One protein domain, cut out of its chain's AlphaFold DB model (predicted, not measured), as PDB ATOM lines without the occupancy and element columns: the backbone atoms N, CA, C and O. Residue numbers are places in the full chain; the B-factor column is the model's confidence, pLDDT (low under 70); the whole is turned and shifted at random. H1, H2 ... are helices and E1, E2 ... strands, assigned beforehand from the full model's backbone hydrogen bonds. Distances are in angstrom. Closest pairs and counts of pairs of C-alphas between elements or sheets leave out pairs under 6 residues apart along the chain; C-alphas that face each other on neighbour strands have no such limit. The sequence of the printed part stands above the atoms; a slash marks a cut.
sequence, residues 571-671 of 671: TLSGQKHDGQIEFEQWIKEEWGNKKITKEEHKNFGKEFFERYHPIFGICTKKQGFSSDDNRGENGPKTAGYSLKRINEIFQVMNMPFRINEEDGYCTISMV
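What this domain is: This is residues 571 to 671 of the 671 residues of a protein of Kineothrix alysoides (UniProt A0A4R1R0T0). Picture a long helical hairpin, H1 and H2, with short helix H3 beside H2 and a strand hairpin, E1 and E2, between H3 and H1's residues 584 to 591. Residues 632 to 637 stick out. The printed part has 101 residues, with three named helices and two named strands in the order H1 H2 H3 E1 E2 along the chain; of the 60 residues in named elements helices hold 48 and strands 12, mostly helix, the two strands form one antiparallel sheet, and the whole is compact, with a radius of gyration of the C-alphas of 13.8 A and spans of 41 by 34 by 22 A.

How they stand to each other: Start with H1, residues 571 to 591, whose residues 576 to 583 alone touch H2, residues 600 to 616, at a shallow tilt of 14 degrees, opposite ways; the closest C-alphas, Lys 576 and Ile 615, are 5.8 A apart. H2 and H3, residues 643 to 652, only just touch, with 3 pairs of C-alphas within 8 A, the closest Gly 605 and Leu 643. E1, residues 657 to 662, and E2, residues 665 to 670, form a hairpin; N 658 and O 669 are 2.9 A apart. Every O i to N i+4 pair is within hydrogen-bond range in H1 and H3, 11 of 13 in H2.

Where its parts are: Find C-alpha 571 at (113.516, -77.426, 255.407); H1 runs 29.2 A, H2 23.2 A. E2 ends at C-alpha 670, (98.310, -91.510, 274.976).

The domain as a whole: The printed part has no cut. H2 to H3 is a long link; residues 617 to 640 are under pLDDT 70.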
ATOM      1  N   THR A 571     114.859 -78.022 255.490       81.38
ATOM      2  CA  THR A 571     113.516 -77.426 255.407       81.38
ATOM      3  C   THR A 571     112.458 -78.515 255.364       81.38
ATOM      4  O   THR A 571     111.533 -78.522 256.174       81.38
ATOM      5  N   LEU A 572     112.622 -79.489 254.468       74.75
ATOM      6  CA  LEU A 572     111.680 -80.599 254.337       74.75
ATOM      7  C   LEU A 572     111.663 -81.489 255.584       74.75
ATOM      8  O   LEU A 572     110.609 -81.994 255.977       74.75
ATOM      9  N   SER A 573     112.819 -81.678 256.227       67.88
ATOM     10  CA  SER A 573     112.896 -82.424 257.487       67.88
ATOM     11  C   SER A 573     112.194 -81.696 258.644       67.88
ATOM     12  O   SER A 573     111.484 -82.336 259.421       67.88
ATOM     13  N   GLY A 574     112.333 -80.367 258.720       61.03
ATOM     14  CA  GLY A 574     111.686 -79.517 259.719       61.03
ATOM     15  C   GLY A 574     110.173 -79.473 259.540       61.03
ATOM     16  O   GLY A 574     109.448 -79.740 260.488       61.03
ATOM     17  N   GLN A 575     109.686 -79.277 258.310       61.59
ATOM     18  CA  GLN A 575     108.249 -79.296 258.002       61.59
ATOM     19  C   GLN A 575     107.578 -80.623 258.375       61.59
ATOM     20  O   GLN A 575     106.464 -80.624 258.892       61.59
ATOM     21  N   LYS A 576     108.250 -81.761 258.153       61.16
ATOM     22  CA  LYS A 576     107.741 -83.066 258.606       61.16
ATOM     23  C   LYS A 576     107.649 -83.151 260.127       61.16
ATOM     24  O   LYS A 576     106.680 -83.703 260.636       61.16
ATOM     25  N   HIS A 577     108.642 -82.624 260.837       62.38
ATOM     26  CA  HIS A 577     108.664 -82.613 262.297       62.38
ATOM     27  C   HIS A 577     107.592 -81.678 262.884       62.38
ATOM     28  O   HIS A 577     106.864 -82.080 263.788       62.38
ATOM     29  N   ASP A 578     107.441 -80.468 262.346       65.06
ATOM     30  CA  ASP A 578     106.422 -79.507 262.789       65.06
ATOM     31  C   ASP A 578     105.014 -80.010 262.458       65.06
ATOM     32  O   ASP A 578     104.143 -80.029 263.326       65.06
ATOM     33  N   GLY A 579     104.817 -80.547 261.249       67.62
ATOM     34  CA  GLY A 579     103.580 -81.224 260.869       67.62
ATOM     35  C   GLY A 579     103.277 -82.413 261.781       67.62
ATOM     36  O   GLY A 579     102.133 -82.590 262.192       67.62
ATOM     37  N   GLN A 580     104.284 -83.204 262.167       72.50
ATOM     38  CA  GLN A 580     104.104 -84.272 263.150       72.50
ATOM     39  C   GLN A 580     103.633 -83.724 264.502       72.50
ATOM     40  O   GLN A 580     102.671 -84.259 265.046       72.50
ATOM     41  N   ILE A 581     104.246 -82.657 265.023       75.44
ATOM     42  CA  ILE A 581     103.819 -82.032 266.285       75.44
ATOM     43  C   ILE A 581     102.366 -81.552 266.192       75.44
ATOM     44  O   ILE A 581     101.568 -81.879 267.069       75.44
ATOM     45  N   GLU A 582     102.006 -80.822 265.135       81.38
ATOM     46  CA  GLU A 582     100.641 -80.325 264.922       81.38
ATOM     47  C   GLU A 582      99.630 -81.469 264.791       81.38
ATOM     48  O   GLU A 582      98.540 -81.422 265.362       81.38
ATOM     49  N   PHE A 583      99.999 -82.529 264.071       82.94
ATOM     50  CA  PHE A 583      99.171 -83.715 263.900       82.94
ATOM     51  C   PHE A 583      98.947 -84.450 265.224       82.94
ATOM     52  O   PHE A 583      97.816 -84.813 265.552       82.94
ATOM     53  N   GLU A 584     100.006 -84.646 266.011       83.31
ATOM     54  CA  GLU A 584      99.904 -85.248 267.339       83.31
ATOM     55  C   GLU A 584      99.083 -84.367 268.293       83.31
ATOM     56  O   GLU A 584      98.275 -84.884 269.064       83.31
ATOM     57  N   GLN A 585      99.243 -83.044 268.235       85.69
ATOM     58  CA  GLN A 585      98.462 -82.107 269.039       85.69
ATOM     59  C   GLN A 585      96.974 -82.147 268.669       85.69
ATOM     60  O   GLN A 585      96.136 -82.256 269.561       85.69
ATOM     61  N   TRP A 586      96.643 -82.180 267.375       90.44
ATOM     62  CA  TRP A 586      95.266 -82.341 266.899       90.44
ATOM     63  C   TRP A 586      94.617 -83.628 267.428       90.44
ATOM     64  O   TRP A 586      93.492 -83.582 267.927       90.44
ATOM     65  N   ILE A 587      95.320 -84.769 267.392       87.25
ATOM     66  CA  ILE A 587      94.798 -86.023 267.964       87.25
ATOM     67  C   ILE A 587      94.525 -85.860 269.464       87.25
ATOM     68  O   ILE A 587      93.479 -86.300 269.939       87.25
ATOM     69  N   LYS A 588      95.443 -85.229 270.211       85.81
ATOM     70  CA  LYS A 588      95.296 -85.022 271.663       85.81
ATOM     71  C   LYS A 588      94.104 -84.139 272.006       85.81
ATOM     72  O   LYS A 588      93.374 -84.472 272.932       85.81
ATOM     73  N   GLU A 589      93.934 -83.031 271.295       85.94
ATOM     74  CA  GLU A 589      92.928 -82.013 271.610       85.94
ATOM     75  C   GLU A 589      91.522 -82.419 271.158       85.94
ATOM     76  O   GLU A 589      90.575 -82.299 271.932       85.94
ATOM     77  N   GLU A 590      91.379 -82.949 269.941       84.69
ATOM     78  CA  GLU A 590      90.063 -83.223 269.342       84.69
ATOM     79  C   GLU A 590      89.537 -84.634 269.651       84.69
ATOM     80  O   GLU A 590      88.323 -84.860 269.729       84.69
ATOM     81  N   TRP A 591      90.441 -85.604 269.828       83.75
ATOM     82  CA  TRP A 591      90.083 -87.025 269.924       83.75
ATOM     83  C   TRP A 591      90.636 -87.738 271.163       83.75
ATOM     84  O   TRP A 591      90.229 -88.867 271.452       83.75
ATOM     85  N   GLY A 592      91.517 -87.093 271.930       79.88
ATOM     86  CA  GLY A 592      92.089 -87.648 273.152       79.88
ATOM     87  C   GLY A 592      91.007 -87.972 274.181       79.88
ATOM     88  O   GLY A 592      90.220 -87.111 274.567       79.88
ATOM     89  N   ASN A 593      90.957 -89.227 274.636       77.94
ATOM     90  CA  ASN A 593      89.995 -89.744 275.620       77.94
ATOM     91  C   ASN A 593      88.505 -89.579 275.247       77.94
ATOM     92  O   ASN A 593      87.627 -89.820 276.080       77.94
ATOM     93  N   LYS A 594      88.189 -89.204 274.002       81.56
ATOM     94  CA  LYS A 594      86.814 -89.104 273.505       81.56
ATOM     95  C   LYS A 594      86.293 -90.496 273.146       81.56
ATOM     96  O   LYS A 594      87.006 -91.294 272.539       81.56
ATOM     97  N   LYS A 595      85.037 -90.791 273.501       81.25
ATOM     98  CA  LYS A 595      84.350 -92.006 273.037       81.25
ATOM     99  C   LYS A 595      83.968 -91.819 271.575       81.25
ATOM    100  O   LYS A 595      83.116 -90.991 271.276       81.25
ATOM    101  N   ILE A 596      84.600 -92.576 270.691       81.31
ATOM    102  CA  ILE A 596      84.316 -92.571 269.261       81.31
ATOM    103  C   ILE A 596      83.219 -93.609 269.004       81.31
ATOM    104  O   ILE A 596      83.391 -94.799 269.284       81.31
ATOM    105  N   THR A 597      82.066 -93.149 268.525       78.50
ATOM    106  CA  THR A 597      80.925 -94.006 268.168       78.50
ATOM    107  C   THR A 597      81.053 -94.558 266.744       78.50
ATOM    108  O   THR A 597      81.779 -94.016 265.911       78.50
ATOM    109  N   LYS A 598      80.288 -95.609 266.402       69.69
ATOM    110  CA  LYS A 598      80.309 -96.232 265.059       69.69
ATOM    111  C   LYS A 598      80.057 -95.251 263.901       69.69
ATOM    112  O   LYS A 598      80.526 -95.502 262.793       69.69
ATOM    113  N   GLU A 599      79.317 -94.171 264.140       68.94
ATOM    114  CA  GLU A 599      79.034 -93.128 263.147       68.94
ATOM    115  C   GLU A 599      80.218 -92.156 262.994       68.94
ATOM    116  O   GLU A 599      80.629 -91.844 261.875       68.94
ATOM    117  N   GLU A 600      80.865 -91.788 264.103       75.94
ATOM    118  CA  GLU A 600      82.057 -90.931 264.131       75.94
ATOM    119  C   GLU A 600      83.321 -91.633 263.609       75.94
ATOM    120  O   GLU A 600      84.213 -90.961 263.095       75.94
ATOM    121  N   HIS A 601      83.391 -92.973 263.655       77.75
ATOM    122  CA  HIS A 601      84.521 -93.757 263.124       77.75
ATOM    123  C   HIS A 601      84.849 -93.402 261.667       77.75
ATOM    124  O   HIS A 601      86.016 -93.274 261.300       77.75
ATOM    125  N   LYS A 602      83.819 -93.244 260.822       76.12
ATOM    126  CA  LYS A 602      84.008 -92.903 259.404       76.12
ATOM    127  C   LYS A 602      84.523 -91.478 259.225       76.12
ATOM    128  O   LYS A 602      85.330 -91.247 258.327       76.12
ATOM    129  N   ASN A 603      84.068 -90.549 260.066       81.00
ATOM    130  CA  ASN A 603      84.503 -89.157 260.007       81.00
ATOM    131  C   ASN A 603      85.952 -89.011 260.492       81.00
ATOM    132  O   ASN A 603      86.786 -88.484 259.762       81.00
ATOM    133  N   PHE A 604      86.281 -89.597 261.647       85.06
ATOM    134  CA  PHE A 604      87.649 -89.627 262.164       85.06
ATOM    135  C   PHE A 604      88.620 -90.271 261.169       85.06
ATOM    136  O   PHE A 604      89.677 -89.718 260.891       85.06
ATOM    137  N   GLY A 605      88.242 -91.401 260.559       83.19
ATOM    138  CA  GLY A 605      89.074 -92.069 259.559       83.19
ATOM    139  C   GLY A 605      89.382 -91.214 258.330       83.19
ATOM    140  O   GLY A 605      90.473 -91.306 257.756       83.19
ATOM    141  N   LYS A 606      88.431 -90.367 257.924       82.62
ATOM    142  CA  LYS A 606      88.593 -89.423 256.817       82.62
ATOM    143  C   LYS A 606      89.472 -88.235 257.215       82.62
ATOM    144  O   LYS A 606      90.440 -87.965 256.513       82.62
ATOM    145  N   GLU A 607      89.198 -87.598 258.351       85.75
ATOM    146  CA  GLU A 607      90.004 -86.479 258.864       85.75
ATOM    147  C   GLU A 607      91.450 -86.897 259.147       85.75
ATOM    148  O   GLU A 607      92.391 -86.188 258.792       85.75
ATOM    149  N   PHE A 608      91.641 -88.089 259.720       86.69
ATOM    150  CA  PHE A 608      92.960 -88.665 259.938       86.69
ATOM    151  C   PHE A 608      93.695 -88.833 258.612       86.69
ATOM    152  O   PHE A 608      94.850 -88.440 258.509       86.69
ATOM    153  N   PHE A 609      93.047 -89.387 257.581       81.19
ATOM    154  CA  PHE A 609      93.658 -89.532 256.259       81.19
ATOM    155  C   PHE A 609      94.051 -88.174 255.660       81.19
ATOM    156  O   PHE A 609      95.184 -88.017 255.210       81.19
ATOM    157  N   GLU A 610      93.144 -87.195 255.687       79.00
ATOM    158  CA  GLU A 610      93.358 -85.859 255.116       79.00
ATOM    159  C   GLU A 610      94.488 -85.089 255.811       79.00
ATOM    160  O   GLU A 610      95.209 -84.352 255.145       79.00
ATOM    161  N   ARG A 611      94.687 -85.292 257.120       81.38
ATOM    162  CA  ARG A 611      95.758 -84.640 257.892       81.38
ATOM    163  C   ARG A 611      97.070 -85.426 257.894       81.38
ATOM    164  O   ARG A 611      98.134 -84.829 257.819       81.38
ATOM    165  N   TYR A 612      97.015 -86.755 257.936       79.12
ATOM    166  CA  TYR A 612      98.199 -87.621 257.959       79.12
ATOM    167  C   TYR A 612      98.896 -87.677 256.595       79.12
ATOM    168  O   TYR A 612     100.122 -87.611 256.508       79.12
ATOM    169  N   HIS A 613      98.121 -87.818 255.514       73.19
ATOM    170  CA  HIS A 613      98.664 -88.086 254.186       73.19
ATOM    171  C   HIS A 613      99.611 -86.982 253.661       73.19
ATOM    172  O   HIS A 613     100.672 -87.348 253.146       73.19
ATOM    173  N   PRO A 614      99.317 -85.674 253.823       65.00
ATOM    174  CA  PRO A 614     100.227 -84.601 253.412       65.00
ATOM    175  C   PRO A 614     101.568 -84.591 254.159       65.00
ATOM    176  O   PRO A 614     102.572 -84.173 253.593       65.00
ATOM    177  N   ILE A 615     101.599 -85.064 255.410       67.25
ATOM    178  CA  ILE A 615     102.787 -85.013 256.280       67.25
ATOM    179  C   ILE A 615     103.659 -86.261 256.084       67.25
ATOM    180  O   ILE A 615     104.882 -86.172 255.951       67.25
ATOM    181  N   PHE A 616     103.030 -87.440 256.040       71.00
ATOM    182  CA  PHE A 616     103.720 -88.732 256.113       71.00
ATOM    183  C   PHE A 616     103.615 -89.586 254.835       71.00
ATOM    184  O   PHE A 616     104.279 -90.618 254.728       71.00
ATOM    185  N   GLY A 617     102.828 -89.169 253.836       67.06
ATOM    186  CA  GLY A 617     102.617 -89.922 252.592       67.06
ATOM    187  C   GLY A 617     101.572 -91.045 252.709       67.06
ATOM    188  O   GLY A 617     100.802 -91.107 253.667       67.06
ATOM    189  N   ILE A 618     101.453 -91.899 251.678       65.69
ATOM    190  CA  ILE A 618     100.500 -93.034 251.664       65.69
ATOM    191  C   ILE A 618     101.146 -94.259 252.313       65.69
ATOM    192  O   ILE A 618     102.229 -94.667 251.903       65.69
ATOM    193  N   CYS A 619     100.437 -94.917 253.233       63.22
ATOM    194  CA  CYS A 619     100.877 -96.174 253.843       63.22
ATOM    195  C   CYS A 619     100.780 -97.348 252.848       63.22
ATOM    196  O   CYS A 619      99.680 -97.838 252.572       63.22
ATOM    197  N   THR A 620     101.914 -97.827 252.329       59.53
ATOM    198  CA  THR A 620     101.988 -98.918 251.330       59.53
ATOM    199  C   THR A 620     102.438-100.258 251.927       59.53
ATOM    200  O   THR A 620     103.093-100.300 252.964       59.53
ATOM    201  N   LYS A 621     102.168-101.387 251.244       53.50
ATOM    202  CA  LYS A 621     102.646-102.722 251.681       53.50
ATOM    203  C   LYS A 621     104.176-102.806 251.825       53.50
ATOM    204  O   LYS A 621     104.662-103.569 252.649       53.50
ATOM    205  N   LYS A 622     104.940-102.009 251.060       49.25
ATOM    206  CA  LYS A 622     106.413-101.944 251.156       49.25
ATOM    207  C   LYS A 622     106.906-101.381 252.498       49.25
ATOM    208  O   LYS A 622     108.050-101.622 252.853       49.25
ATOM    209  N   GLN A 623     106.052-100.674 253.240       49.41
ATOM    210  CA  GLN A 623     106.358-100.084 254.549       49.41
ATOM    211  C   GLN A 623     105.912-100.975 255.731       49.41
ATOM    212  O   GLN A 623     105.836-100.500 256.856       49.41
ATOM    213  N   GLY A 624     105.602-102.259 255.495       51.66
ATOM    214  CA  GLY A 624     105.278-103.224 256.562       51.66
ATOM    215  C   GLY A 624     103.815-103.239 257.018       51.66
ATOM    216  O   GLY A 624     103.474-103.928 257.973       51.66
ATOM    217  N   PHE A 625     102.937-102.510 256.330       58.56
ATOM    218  CA  PHE A 625     101.524-102.419 256.678       58.56
ATOM    219  C   PHE A 625     100.675-103.599 256.155       58.56
ATOM    220  O   PHE A 625     100.883-104.059 255.026       58.56
ATOM    221  N   SER A 626      99.667-104.040 256.927       54.97
ATOM    222  CA  SER A 626      98.778-105.159 256.564       54.97
ATOM    223  C   SER A 626      97.906-104.842 255.336       54.97
ATOM    224  O   SER A 626      97.728-103.679 254.952       54.97
ATOM    225  N   SER A 627      97.395-105.878 254.664       51.78
ATOM    226  CA  SER A 627      96.556-105.740 253.474       51.78
ATOM    227  C   SER A 627      95.078-105.956 253.780       51.78
ATOM    228  O   SER A 627      94.561-107.012 253.445       51.78
ATOM    229  N   ASP A 628      94.411-104.958 254.354       41.81
ATOM    230  CA  ASP A 628      92.947-104.909 254.436       41.81
ATOM    231  C   ASP A 628      92.445-103.515 254.028       41.81
ATOM    232  O   ASP A 628      92.689-102.521 254.712       41.81
ATOM    233  N   ASP A 629      91.857-103.457 252.828       41.62
ATOM    234  CA  ASP A 629      90.526-102.902 252.513       41.62
ATOM    235  C   ASP A 629      90.458-102.447 251.040       41.62
ATOM    236  O   ASP A 629      90.975-101.400 250.648       41.62
ATOM    237  N   ASN A 630      89.834-103.298 250.214       39.94
ATOM    238  CA  ASN A 630      89.156-103.039 248.934       39.94
ATOM    239  C   ASN A 630      89.497-101.740 248.171       39.94
ATOM    240  O   ASN A 630      88.628-100.903 247.926       39.94
ATOM    241  N   ARG A 631      90.730-101.609 247.673       46.00
ATOM    242  CA  ARG A 631      91.036-100.702 246.556       46.00
ATOM    243  C   ARG A 631      91.286-101.536 245.307       46.00
ATOM    244  O   ARG A 631      92.422-101.884 245.006       46.00
ATOM    245  N   GLY A 632      90.216-101.883 244.595       35.38
ATOM    246  CA  GLY A 632      90.358-102.148 243.165       35.38
ATOM    247  C   GLY A 632      90.878-100.873 242.498       35.38
ATOM    248  O   GLY A 632      90.512 -99.777 242.926       35.38
ATOM    249  N   GLU A 633      91.724-101.003 241.477       36.34
ATOM    250  CA  GLU A 633      92.445 -99.904 240.806       36.34
ATOM    251  C   GLU A 633      91.554 -98.768 240.247       36.34
ATOM    252  O   GLU A 633      92.083 -97.766 239.784       36.34
ATOM    253  N   ASN A 634      90.220 -98.858 240.358       38.53
ATOM    254  CA  ASN A 634      89.248 -97.889 239.837       38.53
ATOM    255  C   ASN A 634      88.147 -97.439 240.841       38.53
ATOM    256  O   ASN A 634      87.074 -97.014 240.418       38.53
ATOM    257  N   GLY A 635      88.355 -97.528 242.164       33.25
ATOM    258  CA  GLY A 635      87.391 -97.039 243.180       33.25
ATOM    259  C   GLY A 635      87.556 -95.550 243.575       33.25
ATOM    260  O   GLY A 635      88.647 -95.004 243.409       33.25
ATOM    261  N   PRO A 636      86.525 -94.866 244.129       35.50
ATOM    262  CA  PRO A 636      86.586 -93.431 244.441       35.50
ATOM    263  C   PRO A 636      87.655 -93.103 245.498       35.50
ATOM    264  O   PRO A 636      87.753 -93.779 246.522       35.50
ATOM    265  N   LYS A 637      88.409 -92.013 245.293       48.09
ATOM    266  CA  LYS A 637      89.543 -91.534 246.121       48.09
ATOM    267  C   LYS A 637      89.189 -91.060 247.555       48.09
ATOM    268  O   LYS A 637      89.990 -90.367 248.168       48.09
ATOM    269  N   THR A 638      88.014 -91.383 248.101       44.25
ATOM    270  CA  THR A 638      87.434 -90.680 249.270       44.25
ATOM    271  C   THR A 638      87.108 -91.555 250.488       44.25
ATOM    272  O   THR A 638      86.445 -91.078 251.409       44.25
ATOM    273  N   ALA A 639      87.539 -92.819 250.538       57.75
ATOM    274  CA  ALA A 639      87.364 -93.656 251.730       57.75
ATOM    275  C   ALA A 639      88.561 -93.479 252.689       57.75
ATOM    276  O   ALA A 639      89.678 -93.873 252.354       57.75
ATOM    277  N   GLY A 640      88.334 -92.854 253.851       66.31
ATOM    278  CA  GLY A 640      89.337 -92.666 254.911       66.31
ATOM    279  C   GLY A 640      89.888 -93.977 255.494       66.31
ATOM    280  O   GLY A 640      89.474 -95.069 255.105       66.31
ATOM    281  N   TYR A 641      90.832 -93.892 256.437       78.06
ATOM    282  CA  TYR A 641      91.419 -95.080 257.069       78.06
ATOM    283  C   TYR A 641      90.469 -95.735 258.087       78.06
ATOM    284  O   TYR A 641      89.766 -95.051 258.826       78.06
ATOM    285  N   SER A 642      90.471 -97.072 258.160       80.38
ATOM    286  CA  SER A 642      89.776 -97.811 259.222       80.38
ATOM    287  C   SER A 642      90.498 -97.650 260.570       80.38
ATOM    288  O   SER A 642      91.708 -97.431 260.605       80.38
ATOM    289  N   LEU A 643      89.794 -97.795 261.700       80.94
ATOM    290  CA  LEU A 643      90.422 -97.684 263.030       80.94
ATOM    291  C   LEU A 643      91.537 -98.712 263.247       80.94
ATOM    292  O   LEU A 643      92.574 -98.382 263.818       80.94
ATOM    293  N   LYS A 644      91.363 -99.932 262.725       81.12
ATOM    294  CA  LYS A 644      92.406-100.966 262.716       81.12
ATOM    295  C   LYS A 644      93.655-100.462 261.988       81.12
ATOM    296  O   LYS A 644      94.755-100.561 262.523       81.12
ATOM    297  N   ARG A 645      93.476 -99.841 260.815       80.06
ATOM    298  CA  ARG A 645      94.572 -99.245 260.041       80.06
ATOM    299  C   ARG A 645      95.239 -98.081 260.770       80.06
ATOM    300  O   ARG A 645      96.456 -97.961 260.725       80.06
ATOM    301  N   ILE A 646      94.470 -97.241 261.450       85.25
ATOM    302  CA  ILE A 646      95.008 -96.123 262.234       85.25
ATOM    303  C   ILE A 646      95.833 -96.635 263.423       85.25
ATOM    304  O   ILE A 646      96.934 -96.145 263.655       85.25
ATOM    305  N   ASN A 647      95.360 -97.667 264.126       84.69
ATOM    306  CA  ASN A 647      96.098 -98.262 265.241       84.69
ATOM    307  C   ASN A 647      97.404 -98.934 264.773       84.69
ATOM    308  O   ASN A 647      98.429 -98.820 265.438       84.69
ATOM    309  N   GLU A 648      97.390 -99.586 263.604       82.75
ATOM    310  CA  GLU A 648      98.611-100.085 262.951       82.75
ATOM    311  C   GLU A 648      99.582 -98.945 262.614       82.75
ATOM    312  O   GLU A 648     100.783 -99.078 262.834       82.75
ATOM    313  N   ILE A 649      99.078 -97.813 262.107       81.75
ATOM    314  CA  ILE A 649      99.889 -96.620 261.819       81.75
ATOM    315  C   ILE A 649     100.553 -96.090 263.086       81.75
ATOM    316  O   ILE A 649     101.757 -95.849 263.057       81.75
ATOM    317  N   PHE A 650      99.822 -95.978 264.197       85.56
ATOM    318  CA  PHE A 650     100.413 -95.553 265.465       85.56
ATOM    319  C   PHE A 650     101.563 -96.459 265.905       85.56
ATOM    320  O   PHE A 650     102.602 -95.961 266.328       85.56
ATOM    321  N   GLN A 651     101.424 -97.773 265.738       80.75
ATOM    322  CA  GLN A 651     102.460 -98.732 266.123       80.75
ATOM    323  C   GLN A 651     103.677 -98.697 265.190       80.75
ATOM    324  O   GLN A 651     104.806 -98.596 265.661       80.75
ATOM    325  N   VAL A 652     103.467 -98.758 263.871       77.06
ATOM    326  CA  VAL A 652     104.557 -98.809 262.877       77.06
ATOM    327  C   VAL A 652     105.354 -97.505 262.853       77.06
ATOM    328  O   VAL A 652     106.574 -97.529 262.719       77.06
ATOM    329  N   MET A 653     104.671 -96.371 263.010       73.44
ATOM    330  CA  MET A 653     105.299 -95.048 263.030       73.44
ATOM    331  C   MET A 653     105.765 -94.633 264.430       73.44
ATOM    332  O   MET A 653     106.284 -93.531 264.586       73.44
ATOM    333  N   ASN A 654     105.588 -95.500 265.435       76.62
ATOM    334  CA  ASN A 654     105.949 -95.252 266.830       76.62
ATOM    335  C   ASN A 654     105.360 -93.934 267.384       76.62
ATOM    336  O   ASN A 654     106.049 -93.164 268.051       76.62
ATOM    337  N   MET A 655     104.090 -93.658 267.067       80.38
ATOM    338  CA  MET A 655     103.362 -92.483 267.558       80.38
ATOM    339  C   MET A 655     102.860 -92.734 268.988       80.38
ATOM    340  O   MET A 655     102.494 -93.867 269.308       80.38
ATOM    341  N   PRO A 656     102.767 -91.702 269.848       83.88
ATOM    342  CA  PRO A 656     102.444 -91.857 271.268       83.88
ATOM    343  C   PRO A 656     100.939 -92.062 271.523       83.88
ATOM    344  O   PRO A 656     100.381 -91.487 272.453       83.88
ATOM    345  N   PHE A 657     100.254 -92.848 270.689       86.31
ATOM    346  CA  PHE A 657      98.811 -93.071 270.757       86.31
ATOM    347  C   PHE A 657      98.450 -94.539 270.589       86.31
ATOM    348  O   PHE A 657      99.123 -95.297 269.894       86.31
ATOM    349  N   ARG A 658      97.327 -94.929 271.188       86.19
ATOM    350  CA  ARG A 658      96.732 -96.251 271.015       86.19
ATOM    351  C   ARG A 658      95.218 -96.151 271.001       86.19
ATOM    352  O   ARG A 658      94.638 -95.384 271.766       86.19
ATOM    353  N   ILE A 659      94.593 -96.950 270.142       86.25
ATOM    354  CA  ILE A 659      93.142 -97.139 270.143       86.25
ATOM    355  C   ILE A 659      92.800 -98.305 271.075       86.25
ATOM    356  O   ILE A 659      93.329 -99.409 270.905       86.25
ATOM    357  N   ASN A 660      91.909 -98.056 272.035       84.94
ATOM    358  CA  ASN A 660      91.337 -99.059 272.932       84.94
ATOM    359  C   ASN A 660      89.853 -99.256 272.600       84.94
ATOM    360  O   ASN A 660      89.137 -98.279 272.377       84.94
ATOM    361  N   GLU A 661      89.392-100.504 272.587       80.81
ATOM    362  CA  GLU A 661      87.987-100.855 272.357       80.81
ATOM    363  C   GLU A 661      87.339-101.296 273.677       80.81
ATOM    364  O   GLU A 661      87.832-102.219 274.322       80.81
ATOM    365  N   GLU A 662      86.232-100.656 274.069       74.38
ATOM    366  CA  GLU A 662      85.457-100.985 275.276       74.38
ATOM    367  C   GLU A 662      83.953-100.857 274.986       74.38
ATOM    368  O   GLU A 662      83.518 -99.858 274.419       74.38
ATOM    369  N   ASP A 663      83.154-101.865 275.359       62.97
ATOM    370  CA  ASP A 663      81.677-101.857 275.374       62.97
ATOM    371  C   ASP A 663      80.989-101.048 274.249       62.97
ATOM    372  O   ASP A 663      80.112-100.212 274.471       62.97
ATOM    373  N   GLY A 664      81.379-101.321 272.998       67.81
ATOM    374  CA  GLY A 664      80.732-100.779 271.798       67.81
ATOM    375  C   GLY A 664      81.230 -99.413 271.313       67.81
ATOM    376  O   GLY A 664      80.685 -98.916 270.322       67.81
ATOM    377  N   TYR A 665      82.259 -98.831 271.938       75.44
ATOM    378  CA  TYR A 665      82.936 -97.605 271.496       75.44
ATOM    379  C   TYR A 665      84.467 -97.753 271.525       75.44
ATOM    380  O   TYR A 665      85.021 -98.636 272.178       75.44
ATOM    381  N   CYS A 666      85.165 -96.885 270.789       82.69
ATOM    382  CA  CYS A 666      86.629 -96.806 270.803       82.69
ATOM    383  C   CYS A 666      87.085 -95.544 271.542       82.69
ATOM    384  O   CYS A 666      86.392 -94.531 271.512       82.69
ATOM    385  N   THR A 667      88.252 -95.570 272.179       84.44
ATOM    386  CA  THR A 667      88.906 -94.371 272.731       84.44
ATOM    387  C   THR A 667      90.358 -94.305 272.276       84.44
ATOM    388  O   THR A 667      90.990 -95.340 272.062       84.44
ATOM    389  N   ILE A 668      90.889 -93.091 272.109       85.88
ATOM    390  CA  ILE A 668      92.311 -92.865 271.822       85.88
ATOM    391  C   ILE A 668      92.985 -92.387 273.101       85.88
ATOM    392  O   ILE A 668      92.657 -91.317 273.614       85.88
ATOM    393  N   SER A 669      93.933 -93.171 273.603       82.62
ATOM    394  CA  SER A 669      94.747 -92.824 274.769       82.62
ATOM    395  C   SER A 669      96.185 -92.537 274.349       82.62
ATOM    396  O   SER A 669      96.707 -93.194 273.445       82.62
ATOM    397  N   MET A 670      96.848 -91.605 275.038       80.00
ATOM    398  CA  MET A 670      98.310 -91.510 274.976       80.00
ATOM    399  C   MET A 670      98.943 -92.736 275.643       80.00
ATOM    400  O   MET A 670      98.423 -93.207 276.657       80.00
ATOM    401  N   VAL A 671     100.021 -93.252 275.047       70.69
ATOM    402  CA  VAL A 671     100.795 -94.403 275.556       70.69
ATOM    403  C   VAL A 671     101.958 -93.937 276.414       70.69
ATOM    404  O   VAL A 671     102.608 -92.943 276.013       70.69
TER     405      VAL A 671